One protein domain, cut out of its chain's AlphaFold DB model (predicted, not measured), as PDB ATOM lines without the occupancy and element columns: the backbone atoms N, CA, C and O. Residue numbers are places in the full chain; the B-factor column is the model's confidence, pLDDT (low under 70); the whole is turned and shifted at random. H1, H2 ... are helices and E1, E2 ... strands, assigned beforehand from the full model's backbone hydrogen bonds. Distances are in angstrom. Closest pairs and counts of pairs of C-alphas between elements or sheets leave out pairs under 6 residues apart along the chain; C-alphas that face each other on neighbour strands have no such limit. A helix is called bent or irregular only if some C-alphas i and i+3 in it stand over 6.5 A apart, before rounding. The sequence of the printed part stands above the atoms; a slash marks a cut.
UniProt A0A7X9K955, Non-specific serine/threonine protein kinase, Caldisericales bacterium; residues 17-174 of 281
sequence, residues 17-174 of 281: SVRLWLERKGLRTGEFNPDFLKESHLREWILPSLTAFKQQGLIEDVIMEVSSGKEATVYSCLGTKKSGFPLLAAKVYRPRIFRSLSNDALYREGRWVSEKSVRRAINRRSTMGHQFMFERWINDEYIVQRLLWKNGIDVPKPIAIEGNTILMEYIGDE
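What this domain is: This is residues 17 to 174 of the 281 residues of the protein "Non-specific serine/threonine protein kinase" of Caldisericales bacterium (UniProt A0A7X9K955). A strongly twisted sheet of five strands has the irregular helix H2 packed over one face and the long helix H5 over E5 and E4 on the other, three layers with helices on both faces of a sheet. H5 runs on past the sheet, and H3 and H4 pack on its first part, while H1 packs on H2. The printed part has 158 residues with five named helices and five named strands, in the order H1 H2 E1 E2 E3 H3 H4 H5 E4 E5; the sheet's order is E1 - E2 - E3 - E5 - E4, all antiparallel. The class is mixed, helices and strands, and the whole is compact, with a radius of gyration of the C-alphas of 16.0 A and spans of 45 by 38 by 25 A.

Where its parts are: The sheet holds E1, residues 59 to 68, 20.2 A long, E2, residues 72 to 79, 20.3 A, E3, residues 87 to 93, 19.4 A, E4, residues 158 to 162, and E5, residues 165 to 169. E1 bends by 65 degrees at residue 63. H5, residues 127 to 150, is 34.8 A long, from C-alpha 127 at (130.553, 149.972, 131.203) to C-alpha 150 at (146.131, 132.416, 105.533). H2, residues 43 to 55, is 17.2 A long and irregular, but only just: C-alphas 45 and 48 are 6.8 A apart. H1 is residues 17 to 24, with C-alpha 17 at (130.385, 156.668, 127.062); H3 is residues 97 to 103 and H4 residues 115 to 122.

How they stand to each other: E1, E2 and E3 form a meander, each strand the antiparallel neighbour of the one before; N 63 and O 76 are 2.8 A apart, as are N 77 and O 88. E3 and E5 have N 89 and O 168 at 2.8 A, and the hairpin E4 and E5 has N 167 and O 160 at 2.8 A. H2 is on the sheet; its Ser 49 and Glu 162 of E4 have C-alphas 5.5 A apart, the closest of the two elements. H5 is on the sheet at a height of 9.7 A, over E5 and E4, along the strands at 7 degrees to E5 on the local plane; the closest C-alphas of H5 and E4 are those of Arg 146 and Pro 158, 5.8 A. With residues 130 to 134 alone H5 touches H3, about perpendicular at 73 degrees, closest at C-alphas 98 and 130, 6.1 A. H4 and H5 are a helical hairpin at a shallow tilt of 26 degrees, opposite ways, closest at C-alphas 121 and 129, 5.5 A. H1 touches H2 at a shallow tilt of 17 degrees, the same way, closest at C-alphas 22 and 48, 7.1 A. Every O i to N i+4 pair is within hydrogen-bond range in H1 and H5, against 7 of 9 in H2, 2 of 3 in H3 and 2 of 4 in H4.

The domain as a whole: The two farthest C-alphas, of Asn 123 and Glu 174, are 48.2 A apart. The printed part has no cut; H1 to H2 and H3 to H4 are long links. The mean pLDDT of the printed part is 77.1, and residues 17 to 31, 38 to 42, 44 and 95 to 134 are under 70.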
ATOM      1  N   SER A  17     129.624 157.910 126.879       55.78
ATOM      2  CA  SER A  17     130.385 156.668 127.062       55.78
ATOM      3  C   SER A  17     131.166 156.238 125.813       55.78
ATOM      4  O   SER A  17     132.234 155.637 125.937       55.78
ATOM      5  N   VAL A  18     130.671 156.592 124.625       57.09
ATOM      6  CA  VAL A  18     131.293 156.305 123.329       57.09
ATOM      7  C   VAL A  18     132.498 157.213 123.076       57.09
ATOM      8  O   VAL A  18     133.565 156.724 122.711       57.09
ATOM      9  N   ARG A  19     132.372 158.520 123.331       61.12
ATOM     10  CA  ARG A  19     133.508 159.452 123.210       61.12
ATOM     11  C   ARG A  19     134.638 159.072 124.165       61.12
ATOM     12  O   ARG A  19     135.784 158.959 123.742       61.12
ATOM     13  N   LEU A  20     134.293 158.741 125.411       62.94
ATOM     14  CA  LEU A  20     135.263 158.291 126.410       62.94
ATOM     15  C   LEU A  20     135.999 157.008 125.985       62.94
ATOM     16  O   LEU A  20     137.163 156.809 126.326       62.94
ATOM     17  N   TRP A  21     135.313 156.115 125.265       63.66
ATOM     18  CA  TRP A  21     135.886 154.880 124.732       63.66
ATOM     19  C   TRP A  21     136.949 155.161 123.662       63.66
ATOM     20  O   TRP A  21     138.068 154.651 123.758       63.66
ATOM     21  N   LEU A  22     136.613 156.011 122.688       61.97
ATOM     22  CA  LEU A  22     137.502 156.416 121.594       61.97
ATOM     23  C   LEU A  22     138.730 157.174 122.122       61.97
ATOM     24  O   LEU A  22     139.863 156.844 121.770       61.97
ATOM     25  N   GLU A  23     138.518 158.114 123.046       65.19
ATOM     26  CA  GLU A  23     139.588 158.883 123.691       65.19
ATOM     27  C   GLU A  23     140.562 157.988 124.466       65.19
ATOM     28  O   GLU A  23     141.778 158.163 124.375       65.19
ATOM     29  N   ARG A  24     140.056 156.974 125.183       65.69
ATOM     30  CA  ARG A  24     140.890 155.994 125.904       65.69
ATOM     31  C   ARG A  24     141.759 155.146 124.985       65.69
ATOM     32  O   ARG A  24     142.807 154.675 125.420       65.69
ATOM     33  N   LYS A  25     141.340 154.938 123.736       61.12
ATOM     34  CA  LYS A  25     142.150 154.270 122.709       61.12
ATOM     35  C   LYS A  25     143.203 155.194 122.093       61.12
ATOM     36  O   LYS A  25     143.978 154.743 121.261       61.12
ATOM     37  N   GLY A  26     143.242 156.466 122.494       58.38
ATOM     38  CA  GLY A  26     144.108 157.474 121.887       58.38
ATOM     39  C   GLY A  26     143.676 157.863 120.472       58.38
ATOM     40  O   GLY A  26     144.410 158.582 119.796       58.38
ATOM     41  N   LEU A  27     142.496 157.417 120.024       58.41
ATOM     42  CA  LEU A  27     141.956 157.749 118.713       58.41
ATOM     43  C   LEU A  27     141.414 159.177 118.766       58.41
ATOM     44  O   LEU A  27     140.508 159.487 119.539       58.41
ATOM     45  N   ARG A  28     141.986 160.060 117.948       57.34
ATOM     46  CA  ARG A  28     141.557 161.455 117.818       57.34
ATOM     47  C   ARG A  28     141.020 161.685 116.417       57.34
ATOM     48  O   ARG A  28     141.552 161.145 115.451       57.34
ATOM     49  N   THR A  29     140.002 162.527 116.299       58.16
ATOM     50  CA  THR A  29     139.633 163.111 115.008       58.16
ATOM     51  C   THR A  29     140.770 164.044 114.580       58.16
ATOM     52  O   THR A  29     141.007 165.063 115.225       58.16
ATOM     53  N   GLY A  30     141.533 163.646 113.564       57.97
ATOM     54  CA  GLY A  30     142.569 164.478 112.944       57.97
ATOM     55  C   GLY A  30     141.980 165.387 111.861       57.97
ATOM     56  O   GLY A  30     140.765 165.532 111.768       57.97
ATOM     57  N   GLU A  31     142.830 165.939 110.992       66.69
ATOM     58  CA  GLU A  31     142.403 166.712 109.806       66.69
ATOM     59  C   GLU A  31     141.652 165.870 108.759       66.69
ATOM     60  O   GLU A  31     141.068 166.410 107.821       66.69
ATOM     61  N   PHE A  32     141.648 164.540 108.907       74.38
ATOM     62  CA  PHE A  32     140.939 163.645 108.004       74.38
ATOM     63  C   PHE A  32     139.431 163.908 108.061       74.38
ATOM     64  O   PHE A  32     138.773 163.673 109.075       74.38
ATOM     65  N   ASN A  33     138.888 164.405 106.952       73.50
ATOM     66  CA  ASN A  33     137.498 164.823 106.838       73.50
ATOM     67  C   ASN A  33     136.900 164.360 105.500       73.50
ATOM     68  O   ASN A  33     136.743 165.190 104.603       73.50
ATOM     69  N   PRO A  34     136.564 163.064 105.359       75.81
ATOM     70  CA  PRO A  34     135.930 162.551 104.149       75.81
ATOM     71  C   PRO A  34     134.625 163.287 103.874       75.81
ATOM     72  O   PRO A  34     133.770 163.381 104.765       75.81
ATOM     73  N   ASP A  35     134.452 163.760 102.640       74.56
ATOM     74  CA  ASP A  35     133.252 164.487 102.215       74.56
ATOM     75  C   ASP A  35     131.982 163.672 102.477       74.56
ATOM     76  O   ASP A  35     131.004 164.192 103.015       74.56
ATOM     77  N   PHE A  36     132.049 162.363 102.218       73.81
ATOM     78  CA  PHE A  36     130.966 161.411 102.458       73.81
ATOM     79  C   PHE A  36     130.450 161.416 103.911       73.81
ATOM     80  O   PHE A  36     129.266 161.197 104.162       73.81
ATOM     81  N   LEU A  37     131.320 161.683 104.890       73.38
ATOM     82  CA  LEU A  37     130.973 161.648 106.313       73.38
ATOM     83  C   LEU A  37     130.615 163.024 106.886       73.38
ATOM     84  O   LEU A  37     130.375 163.114 108.090       73.38
ATOM     85  N   LYS A  38     130.602 164.104 106.091       68.81
ATOM     86  CA  LYS A  38     130.300 165.466 106.580       68.81
ATOM     87  C   LYS A  38     128.918 165.579 107.215       68.81
ATOM     88  O   LYS A  38     128.817 166.086 108.326       68.81
ATOM     89  N   GLU A  39     127.911 164.982 106.589       65.44
ATOM     90  CA  GLU A  39     126.514 165.032 107.043       65.44
ATOM     91  C   GLU A  39     126.087 163.790 107.854       65.44
ATOM     92  O   GLU A  39     124.919 163.618 108.208       65.44
ATOM     93  N   SER A  40     127.017 162.873 108.150       69.69
ATOM     94  CA  SER A  40     126.682 161.630 108.847       69.69
ATOM     95  C   SER A  40     126.519 161.854 110.352       69.69
ATOM     96  O   SER A  40     127.468 162.191 111.055       69.69
ATOM     97  N   HIS A  41     125.340 161.536 110.892       65.38
ATOM     98  CA  HIS A  41     125.075 161.519 112.341       65.38
ATOM     99  C   HIS A  41     125.947 160.513 113.119       65.38
ATOM    100  O   HIS A  41     125.996 160.547 114.345       65.38
ATOM    101  N   LEU A  42     126.644 159.616 112.413       67.06
ATOM    102  CA  LEU A  42     127.551 158.612 112.970       67.06
ATOM    103  C   LEU A  42     129.021 159.028 112.876       67.06
ATOM    104  O   LEU A  42     129.905 158.259 113.254       67.06
ATOM    105  N   ARG A  43     129.300 160.223 112.348       70.75
ATOM    106  CA  ARG A  43     130.648 160.710 112.057       70.75
ATOM    107  C   ARG A  43     131.585 160.587 113.252       70.75
ATOM    108  O   ARG A  43     132.681 160.066 113.093       70.75
ATOM    109  N   GLU A  44     131.155 160.988 114.446       68.31
ATOM    110  CA  GLU A  44     131.988 160.907 115.657       68.31
ATOM    111  C   GLU A  44     132.395 159.475 116.024       68.31
ATOM    112  O   GLU A  44     133.447 159.265 116.618       68.31
ATOM    113  N   TRP A  45     131.583 158.488 115.642       70.00
ATOM    114  CA  TRP A  45     131.829 157.075 115.906       70.00
ATOM    115  C   TRP A  45     132.704 156.410 114.840       70.00
ATOM    116  O   TRP A  45     133.506 155.533 115.145       70.00
ATOM    117  N   ILE A  46     132.543 156.819 113.584       77.25
ATOM    118  CA  ILE A  46     133.239 156.232 112.434       77.25
ATOM    119  C   ILE A  46     134.638 156.832 112.281       77.25
ATOM    120  O   ILE A  46     135.620 156.131 112.038       77.25
ATOM    121  N   LEU A  47     134.721 158.156 112.400       80.12
ATOM    122  CA  LEU A  47     135.883 158.922 111.980       80.12
ATOM    123  C   LEU A  47     137.165 158.599 112.760       80.12
ATOM    124  O   LEU A  47     138.209 158.586 112.115       80.12
ATOM    125  N   PRO A  48     137.161 158.307 114.076       82.88
ATOM    126  CA  PRO A  48     138.413 158.072 114.795       82.88
ATOM    127  C   PRO A  48     139.164 156.820 114.317       82.88
ATOM    128  O   PRO A  48     140.364 156.901 114.060       82.88
ATOM    129  N   SER A  49     138.473 155.691 114.114       83.69
ATOM    130  CA  SER A  49     139.096 154.475 113.568       83.69
ATOM    131  C   SER A  49     139.571 154.670 112.124       83.69
ATOM    132  O   SER A  49     140.683 154.272 111.784       83.69
ATOM    133  N   LEU A  50     138.777 155.334 111.276       88.56
ATOM    134  CA  LEU A  50     139.187 155.604 109.890       88.56
ATOM    135  C   LEU A  50     140.346 156.611 109.809       88.56
ATOM    136  O   LEU A  50     141.259 156.439 109.004       88.56
ATOM    137  N   THR A  51     140.366 157.617 110.687       88.44
ATOM    138  CA  THR A  51     141.485 158.563 110.822       88.44
ATOM    139  C   THR A  51     142.767 157.825 111.170       88.44
ATOM    140  O   THR A  51     143.807 158.103 110.578       88.44
ATOM    141  N   ALA A  52     142.713 156.866 112.091       89.62
ATOM    142  CA  ALA A  52     143.892 156.093 112.448       89.62
ATOM    143  C   ALA A  52     144.405 155.245 111.272       89.62
ATOM    144  O   ALA A  52     145.610 155.230 111.027       89.62
ATOM    145  N   PHE A  53     143.531 154.648 110.453       94.31
ATOM    146  CA  PHE A  53     143.971 153.995 109.212       94.31
ATOM    147  C   PHE A  53     144.604 154.970 108.210       94.31
ATOM    148  O   PHE A  53     145.603 154.622 107.575       94.31
ATOM    149  N   LYS A  54     144.085 156.198 108.089       92.81
ATOM    150  CA  LYS A  54     144.695 157.255 107.266       92.81
ATOM    151  C   LYS A  54     146.075 157.657 107.793       92.81
ATOM    152  O   LYS A  54     147.024 157.723 107.020       92.81
ATOM    153  N   GLN A  55     146.223 157.856 109.103       92.50
ATOM    154  CA  GLN A  55     147.503 158.188 109.750       92.50
ATOM    155  C   GLN A  55     148.533 157.062 109.623       92.50
ATOM    156  O   GLN A  55     149.722 157.315 109.447       92.50
ATOM    157  N   GLN A  56     148.080 155.808 109.646       93.12
ATOM    158  CA  GLN A  56     148.914 154.647 109.344       93.12
ATOM    159  C   GLN A  56     149.269 154.549 107.851       93.12
ATOM    160  O   GLN A  56     150.078 153.694 107.478       93.12
ATOM    161  N   GLY A  57     148.692 155.397 106.995       94.88
ATOM    162  CA  GLY A  57     148.881 155.395 105.551       94.88
ATOM    163  C   GLY A  57     148.271 154.170 104.876       94.88
ATOM    164  O   GLY A  57     148.842 153.698 103.902       94.88
ATOM    165  N   LEU A  58     147.189 153.596 105.413       96.81
ATOM    166  CA  LEU A  58     146.507 152.419 104.849       96.81
ATOM    167  C   LEU A  58     145.351 152.790 103.916       96.81
ATOM    168  O   LEU A  58     145.119 152.089 102.931       96.81
ATOM    169  N   ILE A  59     144.657 153.889 104.211       96.50
ATOM    170  CA  ILE A  59     143.599 154.446 103.361       96.50
ATOM    171  C   ILE A  59     143.926 155.891 102.989       96.50
ATOM    172  O   ILE A  59     144.564 156.591 103.770       96.50
ATOM    173  N   GLU A  60     143.465 156.337 101.825       93.00
ATOM    174  CA  GLU A  60     143.506 157.739 101.416       93.00
ATOM    175  C   GLU A  60     142.209 158.477 101.743       93.00
ATOM    176  O   GLU A  60     142.275 159.601 102.242       93.00
ATOM    177  N   ASP A  61     141.058 157.855 101.472       91.38
ATOM    178  CA  ASP A  61     139.735 158.463 101.629       91.38
ATOM    179  C   ASP A  61     138.630 157.406 101.818       91.38
ATOM    180  O   ASP A  61     138.861 156.208 101.632       91.38
ATOM    181  N   VAL A  62     137.426 157.845 102.187       91.81
ATOM    182  CA  VAL A  62     136.207 157.031 102.292       91.81
ATOM    183  C   VAL A  62     135.279 157.385 101.138       91.81
ATOM    184  O   VAL A  62     134.847 158.525 101.016       91.81
ATOM    185  N   ILE A  63     134.951 156.396 100.312       90.00
ATOM    186  CA  ILE A  63     134.234 156.602  99.052       90.00
ATOM    187  C   ILE A  63     132.720 156.519  99.244       90.00
ATOM    188  O   ILE A  63     131.987 157.410  98.824       90.00
ATOM    189  N   MET A  64     132.234 155.438  99.861       89.56
ATOM    190  CA  MET A  64     130.795 155.182  99.986       89.56
ATOM    191  C   MET A  64     130.463 154.209 101.116       89.56
ATOM    192  O   MET A  64     131.294 153.397 101.526       89.56
ATOM    193  N   GLU A  65     129.211 154.233 101.567       92.44
ATOM    194  CA  GLU A  65     128.615 153.137 102.329       92.44
ATOM    195  C   GLU A  65     128.274 151.974 101.386       92.44
ATOM    196  O   GLU A  65     127.581 152.141 100.387       92.44
ATOM    197  N   VAL A  66     128.770 150.783 101.714       92.50
ATOM    198  CA  VAL A  66     128.569 149.547 100.943       92.50
ATOM    199  C   VAL A  66     127.345 148.791 101.440       92.50
ATOM    200  O   VAL A  66     126.554 148.262 100.661       92.50
ATOM    201  N   SER A  67     127.211 148.698 102.761       89.50
ATOM    202  CA  SER A  67     126.129 147.979 103.421       89.50
ATOM    203  C   SER A  67     125.984 148.473 104.850       89.50
ATOM    204  O   SER A  67     126.977 148.753 105.518       89.50
ATOM    205  N   SER A  68     124.753 148.524 105.344       86.25
ATOM    206  CA  SER A  68     124.440 148.936 106.707       86.25
ATOM    207  C   SER A  68     123.506 147.924 107.347       86.25
ATOM    208  O   SER A  68     122.390 147.680 106.886       86.25
ATOM    209  N   GLY A  69     124.006 147.290 108.403       80.06
ATOM    210  CA  GLY A  69     123.295 146.297 109.190       80.06
ATOM    211  C   GLY A  69     123.016 146.780 110.610       80.06
ATOM    212  O   GLY A  69     123.392 147.880 111.025       80.06
ATOM    213  N   LYS A  70     122.366 145.911 111.391       76.88
ATOM    214  CA  LYS A  70     122.098 146.157 112.819       76.88
ATOM    215  C   LYS A  70     123.385 146.246 113.645       76.88
ATOM    216  O   LYS A  70     123.418 146.972 114.637       76.88
ATOM    217  N   GLU A  71     124.412 145.506 113.235       80.31
ATOM    218  CA  GLU A  71     125.638 145.286 114.006       80.31
ATOM    219  C   GLU A  71     126.820 146.119 113.519       80.31
ATOM    220  O   GLU A  71     127.607 146.587 114.336       80.31
ATOM    221  N   ALA A  72     126.926 146.354 112.214       88.56
ATOM    222  CA  ALA A  72     128.009 147.117 111.614       88.56
ATOM    223  C   ALA A  72     127.547 147.831 110.342       88.56
ATOM    224  O   ALA A  72     126.558 147.441 109.716       88.56
ATOM    225  N   THR A  73     128.303 148.853 109.957       90.94
ATOM    226  CA  THR A  73     128.250 149.449 108.622       90.94
ATOM    227  C   THR A  73     129.582 149.192 107.930       90.94
ATOM    228  O   THR A  73     130.637 149.336 108.544       90.94
ATOM    229  N   VAL A  74     129.536 148.796 106.663       94.38
ATOM    230  CA  VAL A  74     130.715 148.589 105.822       94.38
ATOM    231  C   VAL A  74     130.857 149.784 104.892       94.38
ATOM    232  O   VAL A  74     129.912 150.125 104.183       94.38
ATOM    233  N   TYR A  75     132.039 150.392 104.876       94.38
ATOM    234  CA  TYR A  75     132.397 151.475 103.963       94.38
ATOM    235  C   TYR A  75     133.453 151.009 102.970       94.38
ATOM    236  O   TYR A  75     134.321 150.217 103.326       94.38
ATOM    237  N   SER A  76     133.393 151.520 101.745       95.62
ATOM    238  CA  SER A  76     134.490 151.414 100.788       95.62
ATOM    239  C   SER A  76     135.460 152.570 101.008       95.62
ATOM    240  O   SER A  76     135.041 153.720 101.170       95.62
ATOM    241  N   CYS A  77     136.749 152.270 101.025       95.94
ATOM    242  CA  CYS A  77     137.835 153.218 101.216       95.94
ATOM    243  C   CYS A  77     138.836 153.099 100.068       95.94
ATOM    244  O   CYS A  77     139.145 151.993  99.624       95.94
ATOM    245  N   LEU A  78     139.392 154.228  99.637       95.50
ATOM    246  CA  LEU A  78     140.521 154.243  98.715       95.50
ATOM    247  C   LEU A  78     141.762 153.760  99.468       95.50
ATOM    248  O   LEU A  78     142.108 154.319 100.507       95.50
ATOM    249  N   GLY A  79     142.409 152.705  98.984       96.19
ATOM    250  CA  GLY A  79     143.620 152.163  99.590       96.19
ATOM    251  C   GLY A  79     144.893 152.839  99.079       96.19
ATOM    252  O   GLY A  79     144.906 153.500  98.040       96.19
ATOM    253  N   THR A  80     145.986 152.674  99.820       96.50
ATOM    254  CA  THR A  80     147.313 153.177  99.438       96.50
ATOM    255  C   THR A  80     148.199 152.054  98.887       96.50
ATOM    256  O   THR A  80     147.910 150.863  99.014       96.50
ATOM    257  N   LYS A  81     149.390 152.404  98.381       94.75
ATOM    258  CA  LYS A  81     150.427 151.399  98.068       94.75
ATOM    259  C   LYS A  81     150.807 150.534  99.277       94.75
ATOM    260  O   LYS A  81     151.186 149.383  99.095       94.75
ATOM    261  N   LYS A  82     150.717 151.073 100.499       95.56
ATOM    262  CA  LYS A  82     151.078 150.363 101.735       95.56
ATOM    263  C   LYS A  82     150.056 149.289 102.098       95.56
ATOM    264  O   LYS A  82     150.452 148.243 102.606       95.56
ATOM    265  N   SER A  83     148.767 149.523 101.853       94.00
ATOM    266  CA  SER A  83     147.747 148.492 102.078       94.00
ATOM    267  C   SER A  83     147.788 147.390 101.018       94.00
ATOM    268  O   SER A  83     147.421 146.250 101.305       94.00
ATOM    269  N   GLY A  84     148.275 147.714  99.816       94.25
ATOM    270  CA  GLY A  84     148.427 146.773  98.708       94.25
ATOM    271  C   GLY A  84     147.143 146.531  97.915       94.25
ATOM    272  O   GLY A  84     147.127 145.630  97.081       94.25
ATOM    273  N   PHE A  85     146.089 147.319  98.156       94.62
ATOM    274  CA  PHE A  85     144.817 147.241  97.436       94.62
ATOM    275  C   PHE A  85     144.355 148.638  97.014       94.62
ATOM    276  O   PHE A  85     144.499 149.572  97.801       94.62
ATOM    277  N   PRO A  86     143.770 148.795  95.812       94.38
ATOM    278  CA  PRO A  86     143.200 150.070  95.382       94.38
ATOM    279  C   PRO A  86     141.928 150.423  96.164       94.38
ATOM    280  O   PRO A  86     141.696 151.590  96.456       94.38
ATOM    281  N   LEU A  87     141.130 149.422  96.548       96.50
ATOM    282  CA  LEU A  87     139.926 149.584  97.357       96.50
ATOM    283  C   LEU A  87     139.975 148.663  98.576       96.50
ATOM    284  O   LEU A  87     140.463 147.534  98.513       96.50
ATOM    285  N   LEU A  88     139.443 149.157  99.687       98.00
ATOM    286  CA  LEU A  88     139.356 148.453 100.961       98.00
ATOM    287  C   LEU A  88     137.949 148.564 101.538       98.00
ATOM    288  O   LEU A  88     137.256 149.551 101.320       98.00
ATOM    289  N   ALA A  89     137.538 147.555 102.295       97.94
ATOM    290  CA  ALA A  89     136.308 147.567 103.064       97.94
ATOM    291  C   ALA A  89     136.624 147.838 104.539       97.94
ATOM    292  O   ALA A  89     137.400 147.111 105.161       97.94
ATOM    293  N   ALA A  90     135.999 148.858 105.117       96.88
ATOM    294  CA  ALA A  90     136.050 149.146 106.543       96.88
ATOM    295  C   ALA A  90     134.720 148.747 107.199       96.88
ATOM    296  O   ALA A  90     133.715 149.444 107.046       96.88
ATOM    297  N   LYS A  91     134.701 147.626 107.929       95.25
ATOM    298  CA  LYS A  91     133.548 147.175 108.728       95.25
ATOM    299  C   LYS A  91     133.604 147.840 110.098       95.25
ATOM    300  O   LYS A  91     134.388 147.433 110.952       95.25
ATOM    301  N   VAL A  92     132.783 148.867 110.284       91.75
ATOM    302  CA  VAL A  92     132.684 149.679 111.503       91.75
ATOM    303  C   VAL A  92     131.516 149.171 112.344       91.75
ATOM    304  O   VAL A  92     130.352 149.307 111.956       91.75
ATOM    305  N   TYR A  93     131.798 148.593 113.507       86.56
ATOM    306  CA  TYR A  93     130.765 148.021 114.374       86.56
ATOM    307  C   TYR A  93     130.022 149.097 115.153       86.56
ATOM    308  O   TYR A  93     130.631 150.037 115.656       86.56
ATOM    309  N   ARG A  94     128.701 148.957 115.281       80.19
ATOM    310  CA  ARG A  94     127.809 149.916 115.944       80.19
ATOM    311  C   ARG A  94     127.818 149.744 117.467       80.19
ATOM    312  O   ARG A  94     127.833 148.610 117.948       80.19
ATOM    313  N   PRO A  95     127.626 150.822 118.255       68.00
ATOM    314  CA  PRO A  95     127.579 150.720 119.713       68.00
ATOM    315  C   PRO A  95     126.411 149.868 120.227       68.00
ATOM    316  O   PRO A  95     126.462 149.267 121.293       68.00
ATOM    317  N   ARG A  96     125.302 149.772 119.485       65.06
ATOM    318  CA  ARG A  96     124.123 149.024 119.960       65.06
ATOM    319  C   ARG A  96     124.418 147.549 120.238       65.06
ATOM    320  O   ARG A  96     123.750 146.956 121.087       65.06
ATOM    321  N   ILE A  97     125.450 146.988 119.608       61.12
ATOM    322  CA  ILE A  97     125.866 145.614 119.860       61.12
ATOM    323  C   ILE A  97     126.375 145.408 121.298       61.12
ATOM    324  O   ILE A  97     126.183 144.322 121.839       61.12
ATOM    325  N   PHE A  98     126.877 146.453 121.982       58.59
ATOM    326  CA  PHE A  98     127.267 146.391 123.402       58.59
ATOM    327  C   PHE A  98     126.129 145.859 124.289       58.59
ATOM    328  O   PHE A  98     126.383 145.153 125.264       58.59
ATOM    329  N   ARG A  99     124.866 146.163 123.946       55.94
ATOM    330  CA  ARG A  99     123.694 145.675 124.692       55.94
ATOM    331  C   ARG A  99     123.252 144.282 124.261       55.94
ATOM    332  O   ARG A  99     122.862 143.492 125.118       55.94
ATOM    333  N   SER A 100     123.334 143.963 122.971       53.19
ATOM    334  CA  SER A 100     122.980 142.625 122.475       53.19
ATOM    335  C   SER A 100     123.911 141.566 123.065       53.19
ATOM    336  O   SER A 100     123.449 140.584 123.641       53.19
ATOM    337  N   LEU A 101     125.220 141.844 123.079       52.53
ATOM    338  CA  LEU A 101     126.230 140.977 123.692       52.53
ATOM    339  C   LEU A 101     125.967 140.746 125.193       52.53
ATOM    340  O   LEU A 101     126.184 139.641 125.693       52.53
ATOM    341  N   SER A 102     125.438 141.748 125.909       49.91
ATOM    342  CA  SER A 102     125.078 141.629 127.333       49.91
ATOM    343  C   SER A 102     123.814 140.805 127.620       49.91
ATOM    344  O   SER A 102     123.662 140.332 128.748       49.91
ATOM    345  N   ASN A 103     122.979 140.515 126.612       45.59
ATOM    346  CA  ASN A 103     121.752 139.720 126.764       45.59
ATOM    347  C   ASN A 103     121.809 138.333 126.108       45.59
ATOM    348  O   ASN A 103     121.097 137.440 126.555       45.59
ATOM    349  N   ASP A 104     122.671 138.121 125.112       52.38
ATOM    350  CA  ASP A 104     122.726 136.838 124.407       52.38
ATOM    351  C   ASP A 104     123.619 135.820 125.131       52.38
ATOM    352  O   ASP A 104     124.844 135.847 125.013       52.38
ATOM    353  N   ALA A 105     123.011 134.958 125.951       48.28
ATOM    354  CA  ALA A 105     123.713 133.888 126.665       48.28
ATOM    355  C   ALA A 105     124.116 132.733 125.727       48.28
ATOM    356  O   ALA A 105     125.210 132.193 125.862       48.28
ATOM    357  N   LEU A 106     123.282 132.433 124.724       41.59
ATOM    358  CA  LEU A 106     123.474 131.333 123.770       41.59
ATOM    359  C   LEU A 106     124.705 131.515 122.866       41.59
ATOM    360  O   LEU A 106     125.353 130.537 122.517       41.59
ATOM    361  N   TYR A 107     125.078 132.760 122.547       47.44
ATOM    362  CA  TYR A 107     126.284 133.072 121.765       47.44
ATOM    363  C   TYR A 107     127.524 133.338 122.634       47.44
ATOM    364  O   TYR A 107     128.570 133.731 122.117       47.44
ATOM    365  N   ARG A 108     127.437 133.232 123.967       53.38
ATOM    366  CA  ARG A 108     128.612 133.373 124.851       53.38
ATOM    367  C   ARG A 108     129.322 132.050 125.095       53.38
ATOM    368  O   ARG A 108     130.539 132.072 125.255       53.38
ATOM    369  N   GLU A 109     128.586 130.948 125.112       48.97
ATOM    370  CA  GLU A 109     129.148 129.612 125.305       48.97
ATOM    371  C   GLU A 109     129.875 129.165 124.026       48.97
ATOM    372  O   GLU A 109     129.322 129.233 122.930       48.97
ATOM    373  N   GLY A 110     131.146 128.763 124.150       49.28
ATOM    374  CA  GLY A 110     131.908 128.137 123.059       49.28
ATOM    375  C   GLY A 110     132.438 129.055 121.942       49.28
ATOM    376  O   GLY A 110     132.613 128.605 120.808       49.28
ATOM    377  N   ARG A 111     132.693 130.343 122.218       61.53
ATOM    378  CA  ARG A 111     133.422 131.219 121.272       61.53
ATOM    379  C   ARG A 111     134.861 130.744 121.055       61.53
ATOM    380  O   ARG A 111     135.474 130.180 121.960       61.53
ATOM    381  N   TRP A 112     135.411 131.062 119.880       45.78
ATOM    382  CA  TRP A 112     136.714 130.565 119.417       45.78
ATOM    383  C   TRP A 112     137.896 130.875 120.352       45.78
ATOM    384  O   TRP A 112     138.854 130.109 120.427       45.78
ATOM    385  N   VAL A 113     137.816 131.951 121.144       48.81
ATOM    386  CA  VAL A 113     138.813 132.260 122.177       48.81
ATOM    387  C   VAL A 113     138.225 132.052 123.582       48.81
ATOM    388  O   VAL A 113     137.396 132.830 124.049       48.81
ATOM    389  N   SER A 114     138.735 131.023 124.271       44.78
ATOM    390  CA  SER A 114     138.493 130.542 125.653       44.78
ATOM    391  C   SER A 114     137.753 131.442 126.674       44.78
ATOM    392  O   SER A 114     138.201 132.538 127.029       44.78
ATOM    393  N   GLU A 115     136.731 130.869 127.326       48.81
ATOM    394  CA  GLU A 115     135.948 131.412 128.456       48.81
ATOM    395  C   GLU A 115     136.752 131.903 129.686       48.81
ATOM    396  O   GLU A 115     136.259 132.733 130.462       48.81
ATOM    397  N   LYS A 116     137.989 131.431 129.913       43.34
ATOM    398  CA  LYS A 116     138.723 131.684 131.178       43.34
ATOM    399  C   LYS A 116     139.062 133.158 131.434       43.34
ATOM    400  O   LYS A 116     139.211 133.562 132.590       43.34
ATOM    401  N   SER A 117     139.180 133.980 130.392       42.59
ATOM    402  CA  SER A 117     139.431 135.428 130.522       42.59
ATOM    403  C   SER A 117     138.150 136.273 130.500       42.59
ATOM    404  O   SER A 117     138.166 137.401 130.983       42.59
ATOM    405  N   VAL A 118     137.024 135.712 130.046       46.53
ATOM    406  CA  VAL A 118     135.701 136.360 130.029       46.53
ATOM    407  C   VAL A 118     135.098 136.410 131.441       46.53
ATOM    408  O   VAL A 118     134.629 137.449 131.903       46.53
ATOM    409  N   ARG A 119     135.215 135.313 132.194       45.34
ATOM    410  CA  ARG A 119     134.600 135.158 133.524       45.34
ATOM    411  C   ARG A 119     135.124 136.151 134.579       45.34
ATOM    412  O   ARG A 119     134.388 136.526 135.485       45.34
ATOM    413  N   ARG A 120     136.368 136.634 134.434       43.00
ATOM    414  CA  ARG A 120     136.971 137.644 135.331       43.00
ATOM    415  C   ARG A 120     136.500 139.078 135.050       43.00
ATOM    416  O   ARG A 120     136.428 139.865 135.989       43.00
ATOM    417  N   ALA A 121     136.136 139.406 133.806       43.16
ATOM    418  CA  ALA A 121     135.623 140.730 133.431       43.16
ATOM    419  C   ALA A 121     134.099 140.865 133.643       43.16
ATOM    420  O   ALA A 121     133.610 141.956 133.930       43.16
ATOM    421  N   ILE A 122     133.357 139.753 133.553       46.88
ATOM    422  CA  ILE A 122     131.885 139.707 133.656       46.88
ATOM    423  C   ILE A 122     131.349 139.985 135.071       46.88
ATOM    424  O   ILE A 122     130.228 140.475 135.210       46.88
ATOM    425  N   ASN A 123     132.129 139.745 136.131       46.62
ATOM    426  CA  ASN A 123     131.638 139.868 137.514       46.62
ATOM    427  C   ASN A 123     131.288 141.300 137.959       46.62
ATOM    428  O   ASN A 123     130.803 141.503 139.070       46.62
ATOM    429  N   ARG A 124     131.484 142.305 137.103       44.66
ATOM    430  CA  ARG A 124     130.993 143.666 137.316       44.66
ATOM    431  C   ARG A 124     130.313 144.098 136.025       44.66
ATOM    432  O   ARG A 124     131.024 144.388 135.066       44.66
ATOM    433  N   ARG A 125     128.973 144.158 135.999       49.88
ATOM    434  CA  ARG A 125     128.109 144.730 134.932       49.88
ATOM    435  C   ARG A 125     128.393 146.228 134.691       49.88
ATOM    436  O   ARG A 125     127.515 147.077 134.755       49.88
ATOM    437  N   SER A 126     129.659 146.562 134.518       58.75
ATOM    438  CA  SER A 126     130.215 147.893 134.399       58.75
ATOM    439  C   SER A 126     130.409 148.204 132.924       58.75
ATOM    440  O   SER A 126     130.719 147.314 132.128       58.75
ATOM    441  N   THR A 127     130.292 149.476 132.562       57.00
ATOM    442  CA  THR A 127     130.553 149.972 131.203       57.00
ATOM    443  C   THR A 127     131.922 149.515 130.674       57.00
ATOM    444  O   THR A 127     132.042 149.165 129.504       57.00
ATOM    445  N   MET A 128     132.931 149.407 131.550       59.47
ATOM    446  CA  MET A 128     134.262 148.877 131.213       59.47
ATOM    447  C   MET A 128     134.260 147.385 130.845       59.47
ATOM    448  O   MET A 128     134.977 146.986 129.932       59.47
ATOM    449  N   GLY A 129     133.455 146.560 131.521       59.81
ATOM    450  CA  GLY A 129     133.318 145.140 131.188       59.81
ATOM    451  C   GLY A 129     132.676 144.928 129.815       59.81
ATOM    452  O   GLY A 129     133.158 144.116 129.030       59.81
ATOM    453  N   HIS A 130     131.640 145.707 129.483       61.44
ATOM    454  CA  HIS A 130     131.004 145.662 128.159       61.44
ATOM    455  C   HIS A 130     131.953 146.116 127.043       61.44
ATOM    456  O   HIS A 130     132.011 145.479 125.992       61.44
ATOM    457  N   GLN A 131     132.740 147.167 127.296       63.50
ATOM    458  CA  GLN A 131     133.798 147.634 126.399       63.50
ATOM    459  C   GLN A 131     134.823 146.528 126.095       63.50
ATOM    460  O   GLN A 131     135.108 146.254 124.932       63.50
ATOM    461  N   PHE A 132     135.351 145.866 127.129       67.06
ATOM    462  CA  PHE A 132     136.352 144.810 126.964       67.06
ATOM    463  C   PHE A 132     135.811 143.611 126.170       67.06
ATOM    464  O   PHE A 132     136.495 143.073 125.302       67.06
ATOM    465  N   MET A 133     134.566 143.207 126.440       65.19
ATOM    466  CA  MET A 133     133.915 142.102 125.729       65.19
ATOM    467  C   MET A 133     133.729 142.394 124.239       65.19
ATOM    468  O   MET A 133     133.952 141.518 123.411       65.19
ATOM    469  N   PHE A 134     133.348 143.622 123.899       65.56
ATOM    470  CA  PHE A 134     133.187 144.049 122.513       65.56
ATOM    471  C   PHE A 134     134.515 144.109 121.759       65.56
ATOM    472  O   PHE A 134     134.619 143.571 120.662       65.56
ATOM    473  N   GLU A 135     135.550 144.703 122.357       71.56
ATOM    474  CA  GLU A 135     136.887 144.740 121.756       71.56
ATOM    475  C   GLU A 135     137.416 143.333 121.497       71.56
ATOM    476  O   GLU A 135     137.971 143.053 120.436       71.56
ATOM    477  N   ARG A 136     137.221 142.429 122.458       73.62
ATOM    478  CA  ARG A 136     137.580 141.026 122.290       73.62
ATOM    479  C   ARG A 136     136.804 140.377 121.152       73.62
ATOM    480  O   ARG A 136     137.409 139.681 120.356       73.62
ATOM    481  N   TRP A 137     135.507 140.633 121.043       75.19
ATOM    482  CA  TRP A 137     134.687 140.061 119.982       75.19
ATOM    483  C   TRP A 137     135.136 140.492 118.577       75.19
ATOM    484  O   TRP A 137     135.269 139.642 117.701       75.19
ATOM    485  N   ILE A 138     135.458 141.773 118.373       80.44
ATOM    486  CA  ILE A 138     136.012 142.240 117.090       80.44
ATOM    487  C   ILE A 138     137.376 141.587 116.828       80.44
ATOM    488  O   ILE A 138     137.664 141.168 115.706       80.44
ATOM    489  N   ASN A 139     138.215 141.470 117.862       84.50
ATOM    490  CA  ASN A 139     139.495 140.776 117.741       84.50
ATOM    491  C   ASN A 139     139.315 139.298 117.370       84.50
ATOM    492  O   ASN A 139     140.054 138.811 116.521       84.50
ATOM    493  N   ASP A 140     138.344 138.601 117.960       85.69
ATOM    494  CA  ASP A 140     138.044 137.205 117.646       85.69
ATOM    495  C   ASP A 140     137.623 137.075 116.170       85.69
ATOM    496  O   ASP A 140     138.168 136.230 115.459       85.69
ATOM    497  N   GLU A 141     136.751 137.962 115.671       91.56
ATOM    498  CA  GLU A 141     136.352 137.977 114.255       91.56
ATOM    499  C   GLU A 141     137.558 138.195 113.325       91.56
ATOM    500  O   GLU A 141     137.758 137.451 112.362       91.56
ATOM    501  N   TYR A 142     138.408 139.175 113.643       93.31
ATOM    502  CA  TYR A 142     139.627 139.461 112.887       93.31
ATOM    503  C   TYR A 142     140.615 138.283 112.898       93.31
ATOM    504  O   TYR A 142     141.203 137.949 111.867       93.31
ATOM    505  N   ILE A 143     140.801 137.631 114.051       91.94
ATOM    506  CA  ILE A 143     141.685 136.468 114.207       91.94
ATOM    507  C   ILE A 143     141.182 135.299 113.362       91.94
ATOM    508  O   ILE A 143     141.982 134.705 112.635       91.94
ATOM    509  N   VAL A 144     139.881 134.999 113.417       94.62
ATOM    510  CA  VAL A 144     139.265 133.939 112.610       94.62
ATOM    511  C   VAL A 144     139.412 134.262 111.126       94.62
ATOM    512  O   VAL A 144     139.966 133.451 110.387       94.62
ATOM    513  N   GLN A 145     139.034 135.463 110.678       97.31
ATOM    514  CA  GLN A 145     139.174 135.851 109.270       97.31
ATOM    515  C   GLN A 145     140.633 135.743 108.790       97.31
ATOM    516  O   GLN A 145     140.899 135.244 107.695       97.31
ATOM    517  N   ARG A 146     141.602 136.138 109.627       96.31
ATOM    518  CA  ARG A 146     143.034 136.040 109.307       96.31
ATOM    519  C   ARG A 146     143.522 134.601 109.236       96.31
ATOM    520  O   ARG A 146     144.341 134.299 108.370       96.31
ATOM    521  N   LEU A 147     143.055 133.736 110.134       96.44
ATOM    522  CA  LEU A 147     143.341 132.305 110.088       96.44
ATOM    523  C   LEU A 147     142.825 131.701 108.781       96.44
ATOM    524  O   LEU A 147     143.577 131.010 108.098       96.44
ATOM    525  N   LEU A 148     141.577 132.000 108.418       98.12
ATOM    526  CA  LEU A 148     140.948 131.454 107.221       98.12
ATOM    527  C   LEU A 148     141.656 131.916 105.943       98.12
ATOM    528  O   LEU A 148     142.055 131.089 105.123       98.12
ATOM    529  N   TRP A 149     141.909 133.222 105.821       98.19
ATOM    530  CA  TRP A 149     142.622 133.789 104.676       98.19
ATOM    531  C   TRP A 149     144.012 133.161 104.493       98.19
ATOM    532  O   TRP A 149     144.376 132.754 103.389       98.19
ATOM    533  N   LYS A 150     144.786 133.019 105.580       97.44
ATOM    534  CA  LYS A 150     146.131 132.416 105.533       97.44
ATOM    535  C   LYS A 150     146.135 130.965 105.053       97.44
ATOM    536  O   LYS A 150     147.155 130.520 104.537       97.44
ATOM    537  N   ASN A 151     145.029 130.250 105.230       97.69
ATOM    538  CA  ASN A 151     144.875 128.857 104.814       97.69
ATOM    539  C   ASN A 151     144.151 128.717 103.460       97.69
ATOM    540  O   ASN A 151     143.725 127.625 103.095       97.69
ATOM    541  N   GLY A 152     144.010 129.808 102.698       97.25
ATOM    542  CA  GLY A 152     143.488 129.770 101.328       97.25
ATOM    543  C   GLY A 152     141.974 129.569 101.213       97.25
ATOM    544  O   GLY A 152     141.486 129.248 100.122       97.25
ATOM    545  N   ILE A 153     141.233 129.756 102.311       98.50
ATOM    546  CA  ILE A 153     139.773 129.849 102.287       98.50
ATOM    547  C   ILE A 153     139.394 131.179 101.623       98.50
ATOM    548  O   ILE A 153     140.017 132.208 101.893       98.50
ATOM    549  N   ASP A 154     138.380 131.165 100.752       98.44
ATOM    550  CA  ASP A 154     137.904 132.383 100.087       98.44
ATOM    551  C   ASP A 154     137.138 133.279 101.079       98.44
ATOM    552  O   ASP A 154     135.917 133.203 101.204       98.44
ATOM    553  N   VAL A 155     137.875 134.136 101.780       98.44
ATOM    554  CA  VAL A 155     137.388 135.235 102.628       98.44
ATOM    555  C   VAL A 155     138.118 136.525 102.232       98.44
ATOM    556  O   VAL A 155     139.226 136.437 101.691       98.44
ATOM    557  N   PRO A 156     137.573 137.722 102.521       98.12
ATOM    558  CA  PRO A 156     138.314 138.966 102.335       98.12
ATOM    559  C   PRO A 156     139.622 138.943 103.122       98.12
ATOM    560  O   PRO A 156     139.626 138.587 104.306       98.12
ATOM    561  N   LYS A 157     140.734 139.346 102.497       97.75
ATOM    562  CA  LYS A 157     142.005 139.472 103.214       97.75
ATOM    563  C   LYS A 157     141.892 140.523 104.326       97.75
ATOM    564  O   LYS A 157     141.686 141.699 104.020       97.75
ATOM    565  N   PRO A 158     142.112 140.167 105.601       97.00
ATOM    566  CA  PRO A 158     142.181 141.156 106.665       97.00
ATOM    567  C   PRO A 158     143.482 141.958 106.559       97.00
ATOM    568  O   PRO A 158     144.561 141.387 106.376       97.00
ATOM    569  N   ILE A 159     143.383 143.281 106.692       97.19
ATOM    570  CA  ILE A 159     144.515 144.213 106.589       97.19
ATOM    571  C   ILE A 159     144.913 144.734 107.965       97.19
ATOM    572  O   ILE A 159     146.081 144.646 108.341       97.19
ATOM    573  N   ALA A 160     143.951 145.275 108.710       95.69
ATOM    574  CA  ALA A 160     144.188 145.861 110.019       95.69
ATOM    575  C   ALA A 160     142.901 145.896 110.849       95.69
ATOM    576  O   ALA A 160     141.794 145.776 110.327       95.69
ATOM    577  N   ILE A 161     143.058 146.099 112.150       92.44
ATOM    578  CA  ILE A 161     141.972 146.360 113.088       92.44
ATOM    579  C   ILE A 161     142.363 147.583 113.911       92.44
ATOM    580  O   ILE A 161     143.497 147.671 114.376       92.44
ATOM    581  N   GLU A 162     141.441 148.526 114.068       88.38
ATOM    582  CA  GLU A 162     141.671 149.740 114.846       88.38
ATOM    583  C   GLU A 162     140.376 150.206 115.498       88.38
ATOM    584  O   GLU A 162     139.344 150.361 114.835       88.38
ATOM    585  N   GLY A 163     140.415 150.425 116.812       84.06
ATOM    586  CA  GLY A 163     139.213 150.673 117.601       84.06
ATOM    587  C   GLY A 163     138.124 149.628 117.329       84.06
ATOM    588  O   GLY A 163     138.256 148.461 117.691       84.06
ATOM    589  N   ASN A 164     137.012 150.076 116.741       85.00
ATOM    590  CA  ASN A 164     135.805 149.288 116.477       85.00
ATOM    591  C   ASN A 164     135.668 148.953 114.989       85.00
ATOM    592  O   ASN A 164     134.550 148.808 114.495       85.00
ATOM    593  N   THR A 165     136.776 148.931 114.253       91.94
ATOM    594  CA  THR A 165     136.749 148.781 112.803       91.94
ATOM    595  C   THR A 165     137.741 147.726 112.350       91.94
ATOM    596  O   THR A 165     138.909 147.762 112.737       91.94
ATOM    597  N   ILE A 166     137.282 146.817 111.491       95.69
ATOM    598  CA  ILE A 166     138.146 145.913 110.728       95.69
ATOM    599  C   ILE A 166     138.299 146.476 109.318       95.69
ATOM    600  O   ILE A 166     137.305 146.709 108.629       95.69
ATOM    601  N   LEU A 167     139.544 146.674 108.896       97.81
ATOM    602  CA  LEU A 167     139.919 147.013 107.530       97.81
ATOM    603  C   LEU A 167     140.330 145.732 106.804       97.81
ATOM    604  O   LEU A 167     141.236 145.021 107.247       97.81
ATOM    605  N   MET A 168     139.674 145.439 105.691       98.31
ATOM    606  CA  MET A 168     139.880 144.226 104.906       98.31
ATOM    607  C   MET A 168     139.812 144.527 103.406       98.31
ATOM    608  O   MET A 168     139.467 145.634 102.994       98.31
ATOM    609  N   GLU A 169     140.160 143.547 102.586       97.94
ATOM    610  CA  GLU A 169     139.998 143.591 101.136       97.94
ATOM    611  C   GLU A 169     138.561 143.945 100.744       97.94
ATOM    612  O   GLU A 169     137.593 143.383 101.265       97.94
ATOM    613  N   TYR A 170     138.425 144.886  99.811       98.06
ATOM    614  CA  TYR A 170     137.145 145.165  99.186       98.06
ATOM    615  C   TYR A 170     136.863 144.129  98.102       98.06
ATOM    616  O   TYR A 170     137.642 143.977  97.164       98.06
ATOM    617  N   ILE A 171     135.733 143.434  98.218       98.00
ATOM    618  CA  ILE A 171     135.283 142.484  97.204       98.00
ATOM    619  C   ILE A 171     134.309 143.204  96.272       98.00
ATOM    620  O   ILE A 171     133.177 143.506  96.654       98.00
ATOM    621  N   GLY A 172     134.766 143.484  95.058       95.69
ATOM    622  CA  GLY A 172     134.076 144.296  94.062       95.69
ATOM    623  C   GLY A 172     135.088 145.036  93.192       95.69
ATOM    624  O   GLY A 172     136.279 144.717  93.211       95.69
ATOM    625  N   ASP A 173     134.616 146.033  92.458       92.81
ATOM    626  CA  ASP A 173     135.429 146.904  91.610       92.81
ATOM    627  C   ASP A 173     134.937 148.362  91.691       92.81
ATOM    628  O   ASP A 173     134.135 148.722  92.562       92.81
ATOM    629  N   GLU A 174     135.428 149.216  90.796       87.25
ATOM    630  CA  GLU A 174     134.997 150.606  90.652       87.25
ATOM    631  C   GLU A 174     133.504 150.773  90.317       87.25
ATOM    632  O   GLU A 174     132.943 151.837  90.574       87.25
TER     633      GLU A 174